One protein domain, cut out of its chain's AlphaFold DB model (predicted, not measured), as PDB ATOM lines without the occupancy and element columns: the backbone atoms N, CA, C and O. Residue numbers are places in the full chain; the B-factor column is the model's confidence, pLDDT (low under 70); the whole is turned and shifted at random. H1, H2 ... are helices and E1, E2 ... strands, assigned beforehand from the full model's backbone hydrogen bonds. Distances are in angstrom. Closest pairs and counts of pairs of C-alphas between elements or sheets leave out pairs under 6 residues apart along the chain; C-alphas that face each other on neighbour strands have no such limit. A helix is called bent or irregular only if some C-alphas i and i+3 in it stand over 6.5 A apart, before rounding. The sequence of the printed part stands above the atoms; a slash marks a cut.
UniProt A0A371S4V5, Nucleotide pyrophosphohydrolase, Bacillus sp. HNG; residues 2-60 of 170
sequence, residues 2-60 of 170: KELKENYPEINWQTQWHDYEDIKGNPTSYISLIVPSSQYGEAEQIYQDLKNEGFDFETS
ATOM      1  N   LYS A   2     -28.071 -20.992 -30.082       65.50
ATOM      2  CA  LYS A   2     -28.056 -20.048 -28.952       65.50
ATOM      3  C   LYS A   2     -26.689 -20.047 -28.256       65.50
ATOM      4  O   LYS A   2     -26.089 -18.998 -28.106       65.50
ATOM      5  N   GLU A   3     -26.170 -21.244 -28.014       69.62
ATOM      6  CA  GLU A   3     -24.835 -21.492 -27.465       69.62
ATOM      7  C   GLU A   3     -23.704 -20.912 -28.329       69.62
ATOM      8  O   GLU A   3     -22.796 -20.292 -27.802       69.62
ATOM      9  N   LEU A   4     -23.801 -20.985 -29.663       69.44
ATOM     10  CA  LEU A   4     -22.809 -20.378 -30.560       69.44
ATOM     11  C   LEU A   4     -22.791 -18.852 -30.486       69.44
ATOM     12  O   LEU A   4     -21.726 -18.255 -30.411       69.44
ATOM     13  N   LYS A   5     -23.969 -18.219 -30.464       73.94
ATOM     14  CA  LYS A   5     -24.074 -16.758 -30.328       73.94
ATOM     15  C   LYS A   5     -23.678 -16.265 -28.935       73.94
ATOM     16  O   LYS A   5     -23.303 -15.109 -28.790       73.94
ATOM     17  N   GLU A   6     -23.804 -17.116 -27.919       79.38
ATOM     18  CA  GLU A   6     -23.374 -16.826 -26.549       79.38
ATOM     19  C   GLU A   6     -21.860 -17.003 -26.378       79.38
ATOM     20  O   GLU A   6     -21.239 -16.189 -25.698       79.38
ATOM     21  N   ASN A   7     -21.271 -18.019 -27.016       77.62
ATOM     22  CA  ASN A   7     -19.841 -18.317 -26.930       77.62
ATOM     23  C   ASN A   7     -18.985 -17.420 -27.839       77.62
ATOM     24  O   ASN A   7     -17.848 -17.137 -27.476       77.62
ATOM     25  N   TYR A   8     -19.539 -16.952 -28.965       80.12
ATOM     26  CA  TYR A   8     -18.850 -16.115 -29.960       80.12
ATOM     27  C   TYR A   8     -19.663 -14.853 -30.302       80.12
ATOM     28  O   TYR A   8     -20.172 -14.720 -31.424       80.12
ATOM     29  N   PRO A   9     -19.883 -13.945 -29.329       83.62
ATOM     30  CA  PRO A   9     -20.702 -12.745 -29.514       83.62
ATOM     31  C   PRO A   9     -20.074 -11.696 -30.446       83.62
ATOM     32  O   PRO A   9     -20.773 -10.789 -30.897       83.62
ATOM     33  N   GLU A  10     -18.771 -11.783 -30.707       81.12
ATOM     34  CA  GLU A  10     -18.016 -10.897 -31.598       81.12
ATOM     35  C   GLU A  10     -18.273 -11.156 -33.087       81.12
ATOM     36  O   GLU A  10     -18.112 -10.250 -33.910       81.12
ATOM     37  N   ILE A  11     -18.715 -12.365 -33.436       80.38
ATOM     38  CA  ILE A  11     -19.032 -12.716 -34.817       80.38
ATOM     39  C   ILE A  11     -20.473 -12.321 -35.123       80.38
ATOM     40  O   ILE A  11     -21.426 -12.652 -34.407       80.38
ATOM     41  N   ASN A  12     -20.651 -11.618 -36.237       79.94
ATOM     42  CA  ASN A  12     -21.958 -11.209 -36.718       79.94
ATOM     43  C   ASN A  12     -22.671 -12.378 -37.414       79.94
ATOM     44  O   ASN A  12     -22.738 -12.467 -38.638       79.94
ATOM     45  N   TRP A  13     -23.222 -13.289 -36.612       79.38
ATOM     46  CA  TRP A  13     -23.923 -14.473 -37.100       79.38
ATOM     47  C   TRP A  13     -25.314 -14.158 -37.662       79.38
ATOM     48  O   TRP A  13     -26.277 -13.920 -36.913       79.38
ATOM     49  N   GLN A  14     -25.477 -14.330 -38.969       76.00
ATOM     50  CA  GLN A  14     -26.780 -14.420 -39.617       76.00
ATOM     51  C   GLN A  14     -27.165 -15.889 -39.809       76.00
ATOM     52  O   GLN A  14     -26.476 -16.666 -40.458       76.00
ATOM     53  N   THR A  15     -28.279 -16.303 -39.214       73.62
ATOM     54  CA  THR A  15     -28.731 -17.700 -39.264       73.62
ATOM     55  C   THR A  15     -29.910 -17.814 -40.210       73.62
ATOM     56  O   THR A  15     -30.886 -17.082 -40.043       73.62
ATOM     57  N   GLN A  16     -29.853 -18.748 -41.158       73.25
ATOM     58  CA  GLN A  16     -30.997 -19.077 -42.006       73.25
ATOM     59  C   GLN A  16     -31.330 -20.559 -41.882       73.25
ATOM     60  O   GLN A  16     -30.442 -21.410 -41.857       73.25
ATOM     61  N   TRP A  17     -32.622 -20.847 -41.759       76.25
ATOM     62  CA  TRP A  17     -33.132 -22.207 -41.780       76.25
ATOM     63  C   TRP A  17     -33.605 -22.529 -43.189       76.25
ATOM     64  O   TRP A  17     -34.301 -21.720 -43.805       76.25
ATOM     65  N   HIS A  18     -33.211 -23.695 -43.678       71.94
ATOM     66  CA  HIS A  18     -33.502 -24.146 -45.026       71.94
ATOM     67  C   HIS A  18     -34.233 -25.467 -44.957       71.94
ATOM     68  O   HIS A  18     -33.734 -26.405 -44.344       71.94
ATOM     69  N   ASP A  19     -35.360 -25.536 -45.655       78.88
ATOM     70  CA  ASP A  19     -36.075 -26.773 -45.931       78.88
ATOM     71  C   ASP A  19     -36.032 -27.056 -47.425       78.88
ATOM     72  O   ASP A  19     -36.309 -26.175 -48.247       78.88
ATOM     73  N   TYR A  20     -35.727 -28.295 -47.786       70.81
ATOM     74  CA  TYR A  20     -35.800 -28.762 -49.163       70.81
ATOM     75  C   TYR A  20     -36.103 -30.261 -49.226       70.81
ATOM     76  O   TYR A  20     -35.994 -30.975 -48.238       70.81
ATOM     77  N   GLU A  21     -36.498 -30.751 -50.397       67.00
ATOM     78  CA  GLU A  21     -36.598 -32.189 -50.658       67.00
ATOM     79  C   GLU A  21     -35.316 -32.662 -51.349       67.00
ATOM     80  O   GLU A  21     -34.886 -32.060 -52.340       67.00
ATOM     81  N   ASP A  22     -34.689 -33.719 -50.826       64.25
ATOM     82  CA  ASP A  22     -33.499 -34.311 -51.437       64.25
ATOM     83  C   ASP A  22     -33.817 -34.961 -52.801       64.25
ATOM     84  O   ASP A  22     -34.962 -35.040 -53.249       64.25
ATOM     85  N   ILE A  23     -32.794 -35.481 -53.483       43.50
ATOM     86  CA  ILE A  23     -32.950 -36.143 -54.793       43.50
ATOM     87  C   ILE A  23     -33.851 -37.395 -54.768       43.50
ATOM     88  O   ILE A  23     -34.226 -37.900 -55.825       43.50
ATOM     89  N   LYS A  24     -34.183 -37.914 -53.581       58.44
ATOM     90  CA  LYS A  24     -35.097 -39.041 -53.355       58.44
ATOM     91  C   LYS A  24     -36.477 -38.574 -52.870       58.44
ATOM     92  O   LYS A  24     -37.331 -39.421 -52.623       58.44
ATOM     93  N   GLY A  25     -36.707 -37.264 -52.767       66.25
ATOM     94  CA  GLY A  25     -37.952 -36.667 -52.289       66.25
ATOM     95  C   GLY A  25     -38.090 -36.650 -50.766       66.25
ATOM     96  O   GLY A  25     -39.199 -36.481 -50.265       66.25
ATOM     97  N   ASN A  26     -37.008 -36.860 -50.009       64.56
ATOM     98  CA  ASN A  26     -37.072 -36.808 -48.552       64.56
ATOM     99  C   ASN A  26     -37.000 -35.354 -48.072       64.56
ATOM    100  O   ASN A  26     -36.071 -34.638 -48.463       64.56
ATOM    101  N   PRO A  27     -37.910 -34.921 -47.182       71.88
ATOM    102  CA  PRO A  27     -37.800 -33.621 -46.544       71.88
ATOM    103  C   PRO A  27     -36.513 -33.576 -45.721       71.88
ATOM    104  O   PRO A  27     -36.278 -34.412 -44.848       71.88
ATOM    105  N   THR A  28     -35.680 -32.601 -46.042       76.19
ATOM    106  CA  THR A  28     -34.365 -32.366 -45.462       76.19
ATOM    107  C   THR A  28     -34.305 -30.922 -44.997       76.19
ATOM    108  O   THR A  28     -34.771 -30.018 -45.695       76.19
ATOM    109  N   SER A  29     -33.706 -30.701 -43.832       74.25
ATOM    110  CA  SER A  29     -33.509 -29.362 -43.292       74.25
ATOM    111  C   SER A  29     -32.054 -29.156 -42.908       74.25
ATOM    112  O   SER A  29     -31.427 -30.051 -42.344       74.25
ATOM    113  N   TYR A  30     -31.531 -27.961 -43.162       69.75
ATOM    114  CA  TYR A  30     -30.223 -27.541 -42.668       69.75
ATOM    115  C   TYR A  30     -30.273 -26.101 -42.167       69.75
ATOM    116  O   TYR A  30     -31.170 -25.321 -42.492       69.75
ATOM    117  N   ILE A  31     -29.307 -25.750 -41.326       68.81
ATOM    118  CA  ILE A  31     -29.100 -24.384 -40.855       68.81
ATOM    119  C   ILE A  31     -27.840 -23.871 -41.539       68.81
ATOM    120  O   ILE A  31     -26.787 -24.480 -41.386       68.81
ATOM    121  N   SER A  32     -27.929 -22.753 -42.258       69.75
ATOM    122  CA  SER A  32     -26.735 -22.044 -42.716       69.75
ATOM    123  C   SER A  32     -26.362 -20.952 -41.721       69.75
ATOM    124  O   SER A  32     -27.221 -20.188 -41.258       69.75
ATOM    125  N   LEU A  33     -25.067 -20.852 -41.438       73.38
ATOM    126  CA  LEU A  33     -24.465 -19.731 -40.732       73.38
ATOM    127  C   LEU A  33     -23.794 -18.844 -41.763       73.38
ATOM    128  O   LEU A  33     -22.898 -19.278 -42.471       73.38
ATOM    129  N   ILE A  34     -24.287 -17.623 -41.876       72.62
ATOM    130  CA  ILE A  34     -23.732 -16.597 -42.742       72.62
ATOM    131  C   ILE A  34     -22.967 -15.643 -41.833       72.62
ATOM    132  O   ILE A  34     -23.514 -15.146 -40.842       72.62
ATOM    133  N   VAL A  35     -21.709 -15.414 -42.178       76.62
ATOM    134  CA  VAL A  35     -20.821 -14.446 -41.538       76.62
ATOM    135  C   VAL A  35     -20.322 -13.470 -42.604       76.62
ATOM    136  O   VAL A  35     -20.229 -13.860 -43.770       76.62
ATOM    137  N   PRO A  36     -20.022 -12.208 -42.257       72.19
ATOM    138  CA  PRO A  36     -19.331 -11.305 -43.171       72.19
ATOM    139  C   PRO A  36     -17.992 -11.909 -43.609       72.19
ATOM    140  O   PRO A  36     -17.299 -12.501 -42.782       72.19
ATOM    141  N   SER A  37     -17.589 -11.710 -44.869       61.19
ATOM    142  CA  SER A  37     -16.319 -12.240 -45.395       61.19
ATOM    143  C   SER A  37     -15.108 -11.805 -44.560       61.19
ATOM    144  O   SER A  37     -14.165 -12.564 -44.381       61.19
ATOM    145  N   SER A  38     -15.158 -10.606 -43.972       71.69
ATOM    146  CA  SER A  38     -14.117 -10.084 -43.077       71.69
ATOM    147  C   SER A  38     -13.922 -10.891 -41.788       71.69
ATOM    148  O   SER A  38     -12.883 -10.753 -41.153       71.69
ATOM    149  N   GLN A  39     -14.899 -11.718 -41.407       80.00
ATOM    150  CA  GLN A  39     -14.862 -12.599 -40.235       80.00
ATOM    151  C   GLN A  39     -14.757 -14.081 -40.634       80.00
ATOM    152  O   GLN A  39     -14.906 -14.957 -39.783       80.00
ATOM    153  N   TYR A  40     -14.524 -14.385 -41.920       71.31
ATOM    154  CA  TYR A  40     -14.531 -15.759 -42.430       71.31
ATOM    155  C   TYR A  40     -13.479 -16.635 -41.747       71.31
ATOM    156  O   TYR A  40     -13.824 -17.690 -41.230       71.31
ATOM    157  N   GLY A  41     -12.229 -16.172 -41.635       71.44
ATOM    158  CA  GLY A  41     -11.166 -16.956 -40.991       71.44
ATOM    159  C   GLY A  41     -11.435 -17.269 -39.511       71.44
ATOM    160  O   GLY A  41     -11.108 -18.351 -39.028       71.44
ATOM    161  N   GLU A  42     -12.080 -16.350 -38.787       78.50
ATOM    162  CA  GLU A  42     -12.483 -16.547 -37.386       78.50
ATOM    163  C   GLU A  42     -13.648 -17.543 -37.287       78.50
ATOM    164  O   GLU A  42     -13.656 -18.424 -36.424       78.50
ATOM    165  N   ALA A  43     -14.606 -17.445 -38.210       77.12
ATOM    166  CA  ALA A  43     -15.727 -18.367 -38.313       77.12
ATOM    167  C   ALA A  43     -15.305 -19.776 -38.763       77.12
ATOM    168  O   ALA A  43     -15.902 -20.749 -38.303       77.12
ATOM    169  N   GLU A  44     -14.273 -19.901 -39.599       73.25
ATOM    170  CA  GLU A  44     -13.754 -21.178 -40.096       73.25
ATOM    171  C   GLU A  44     -13.173 -22.015 -38.951       73.25
ATOM    172  O   GLU A  44     -13.473 -23.201 -38.825       73.25
ATOM    173  N   GLN A  45     -12.426 -21.402 -38.028       73.00
ATOM    174  CA  GLN A  45     -11.919 -22.122 -36.855       73.00
ATOM    175  C   GLN A  45     -13.062 -22.677 -35.985       73.00
ATOM    176  O   GLN A  45     -13.002 -23.817 -35.522       73.00
ATOM    177  N   ILE A  46     -14.138 -21.907 -35.823       75.00
ATOM    178  CA  ILE A  46     -15.328 -22.305 -35.055       75.00
ATOM    179  C   ILE A  46     -16.129 -23.380 -35.794       75.00
ATOM    180  O   ILE A  46     -16.656 -24.301 -35.168       75.00
ATOM    181  N   TYR A  47     -16.200 -23.298 -37.124       70.75
ATOM    182  CA  TYR A  47     -16.742 -24.354 -37.974       70.75
ATOM    183  C   TYR A  47     -15.995 -25.671 -37.736       70.75
ATOM    184  O   TYR A  47     -16.636 -26.700 -37.516       70.75
ATOM    185  N   GLN A  48     -14.657 -25.648 -37.713       71.25
ATOM    186  CA  GLN A  48     -13.860 -26.856 -37.485       71.25
ATOM    187  C   GLN A  48     -14.100 -27.430 -36.083       71.25
ATOM    188  O   GLN A  48     -14.234 -28.646 -35.931       71.25
ATOM    189  N   ASP A  49     -14.231 -26.576 -35.068       74.38
ATOM    190  CA  ASP A  49     -14.541 -27.000 -33.701       74.38
ATOM    191  C   ASP A  49     -15.924 -27.669 -33.616       74.38
ATOM    192  O   ASP A  49     -16.053 -28.771 -33.083       74.38
ATOM    193  N   LEU A  50     -16.950 -27.080 -34.237       71.19
ATOM    194  CA  LEU A  50     -18.294 -27.666 -34.282       71.19
ATOM    195  C   LEU A  50     -18.345 -28.964 -35.098       71.19
ATOM    196  O   LEU A  50     -19.055 -29.905 -34.739       71.19
ATOM    197  N   LYS A  51     -17.583 -29.049 -36.190       69.44
ATOM    198  CA  LYS A  51     -17.451 -30.275 -36.981       69.44
ATOM    199  C   LYS A  51     -16.853 -31.408 -36.150       69.44
ATOM    200  O   LYS A  51     -17.330 -32.542 -36.214       69.44
ATOM    201  N   ASN A  52     -15.860 -31.099 -35.317       73.62
ATOM    202  CA  ASN A  52     -15.278 -32.052 -34.369       73.62
ATOM    203  C   ASN A  52     -16.273 -32.487 -33.277       73.62
ATOM    204  O   ASN A  52     -16.169 -33.603 -32.766       73.62
ATOM    205  N   GLU A  53     -17.270 -31.657 -32.961       74.88
ATOM    206  CA  GLU A  53     -18.392 -31.991 -32.071       74.88
ATOM    207  C   GLU A  53     -19.512 -32.803 -32.756       74.88
ATOM    208  O   GLU A  53     -20.508 -33.154 -32.122       74.88
ATOM    209  N   GLY A  54     -19.341 -33.170 -34.032       62.56
ATOM    210  CA  GLY A  54     -20.265 -34.032 -34.772       62.56
ATOM    211  C   GLY A  54     -21.411 -33.289 -35.459       62.56
ATOM    212  O   GLY A  54     -22.390 -33.923 -35.858       62.56
ATOM    213  N   PHE A  55     -21.305 -31.967 -35.606       61.84
ATOM    214  CA  PHE A  55     -22.193 -31.206 -36.477       61.84
ATOM    215  C   PHE A  55     -21.735 -31.339 -37.934       61.84
ATOM    216  O   PHE A  55     -20.567 -31.129 -38.255       61.84
ATOM    217  N   ASP A  56     -22.666 -31.693 -38.816       53.59
ATOM    218  CA  ASP A  56     -22.399 -31.820 -40.246       53.59
ATOM    219  C   ASP A  56     -22.619 -30.460 -40.915       53.59
ATOM    220  O   ASP A  56     -23.704 -29.876 -40.816       53.59
ATOM    221  N   PHE A  57     -21.585 -29.939 -41.568       61.06
ATOM    222  CA  PHE A  57     -21.651 -28.669 -42.275       61.06
ATOM    223  C   PHE A  57     -21.069 -28.823 -43.676       61.06
ATOM    224  O   PHE A  57     -19.939 -29.287 -43.848       61.06
ATOM    225  N   GLU A  58     -21.813 -28.358 -44.672       57.56
ATOM    226  CA  GLU A  58     -21.337 -28.260 -46.047       57.56
ATOM    227  C   GLU A  58     -20.775 -26.853 -46.282       57.56
ATOM    228  O   GLU A  58     -21.510 -25.869 -46.208       57.56
ATOM    229  N   THR A  59     -19.470 -26.757 -46.544       59.62
ATOM    230  CA  THR A  59     -18.850 -25.538 -47.086       59.62
ATOM    231  C   THR A  59     -19.140 -25.484 -48.582       59.62
ATOM    232  O   THR A  59     -18.993 -26.497 -49.275       59.62
ATOM    233  N   SER A  60     -19.559 -24.326 -49.095       71.06
ATOM    234  CA  SER A  60     -19.819 -24.178 -50.524       71.06
ATOM    235  C   SER A  60     -18.514 -24.185 -51.310       71.06
ATOM    236  O   SER A  60     -17.512 -23.621 -50.877       71.06
TER     237      SER A  60
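What this domain is: This is residues 2 to 60 of the 170 residues of the protein "Nucleotide pyrophosphohydrolase" of Bacillus sp. HNG (UniProt A0A371S4V5). A long two-stranded hairpin, E1 and E2, forms one arm of an open V, and H2, which follows E2 after a tight turn, forms the other arm; the short helix H1 lies off to one side near the open end of the hairpin, apart from E2 and from H2. The hairpin makes most of the length, with its loop of residues 22 to 26 far from the helices, and the last residues, 53 to 60, turn back from the end of H2 into the gap of the V. The printed part has 59 residues, with two named helices and two named strands in the order H1, E1, E2, H2; the sheet has the order E1 - E2 and is antiparallel, and the class is mixed, helices and strands. The whole is loose, with a radius of gyration of the C-alphas of 12.9 A, and elongated, spanning 39 by 22 by 22 A.

How they stand to each other: H1, residues 2 to 7, is joined by a short link to E1, residues 14 to 21. E1 and E2, residues 27 to 34, form a hairpin with a tight link of 5 residues. They are antiparallel, with 159 degrees between their directions. C-alphas 14 and 34 face each other at 4.9 A, and C-alphas 21 and 27 at 4.5 A. N 14 and O 34 are within hydrogen-bond range at 2.8 A, as are N 28 and O 20 at 2.8 A. A tight link of 2 residues joins E2 to H2, residues 37 to 52. H2 is apart from E1 and from H1, and H1 is apart from E2. Every O i to N i+4 pair is within hydrogen-bond range in H1, and 9 of 12 are in H2.

Where its parts are: H1 begins at C-alpha 2, at (-28.056, -20.048, -28.952), and is 8.6 A long. E1 runs 23.1 A from C-alpha 14 to C-alpha 21, at (-36.598, -32.189, -50.658). E2 runs 22.4 A from C-alpha 27 to C-alpha 34. H2 measures 22.7 A and ends at C-alpha 52, at (-15.278, -32.052, -34.369). H2 is irregular, with C-alphas 38 and 41 at 7.8 A, and has a kink of 37 degrees near residue 44.

The domain as a whole: The two C-alphas farthest apart, those of Glu 10 and Lys 24, are 39.5 A apart. The printed part has no cut, and no link between named elements is long. The mean pLDDT of the printed part is 71.1. It is under 70 at 20 residues: 2 to 4, 21 to 26, 30 to 32, 37, 51 and 54 to 59.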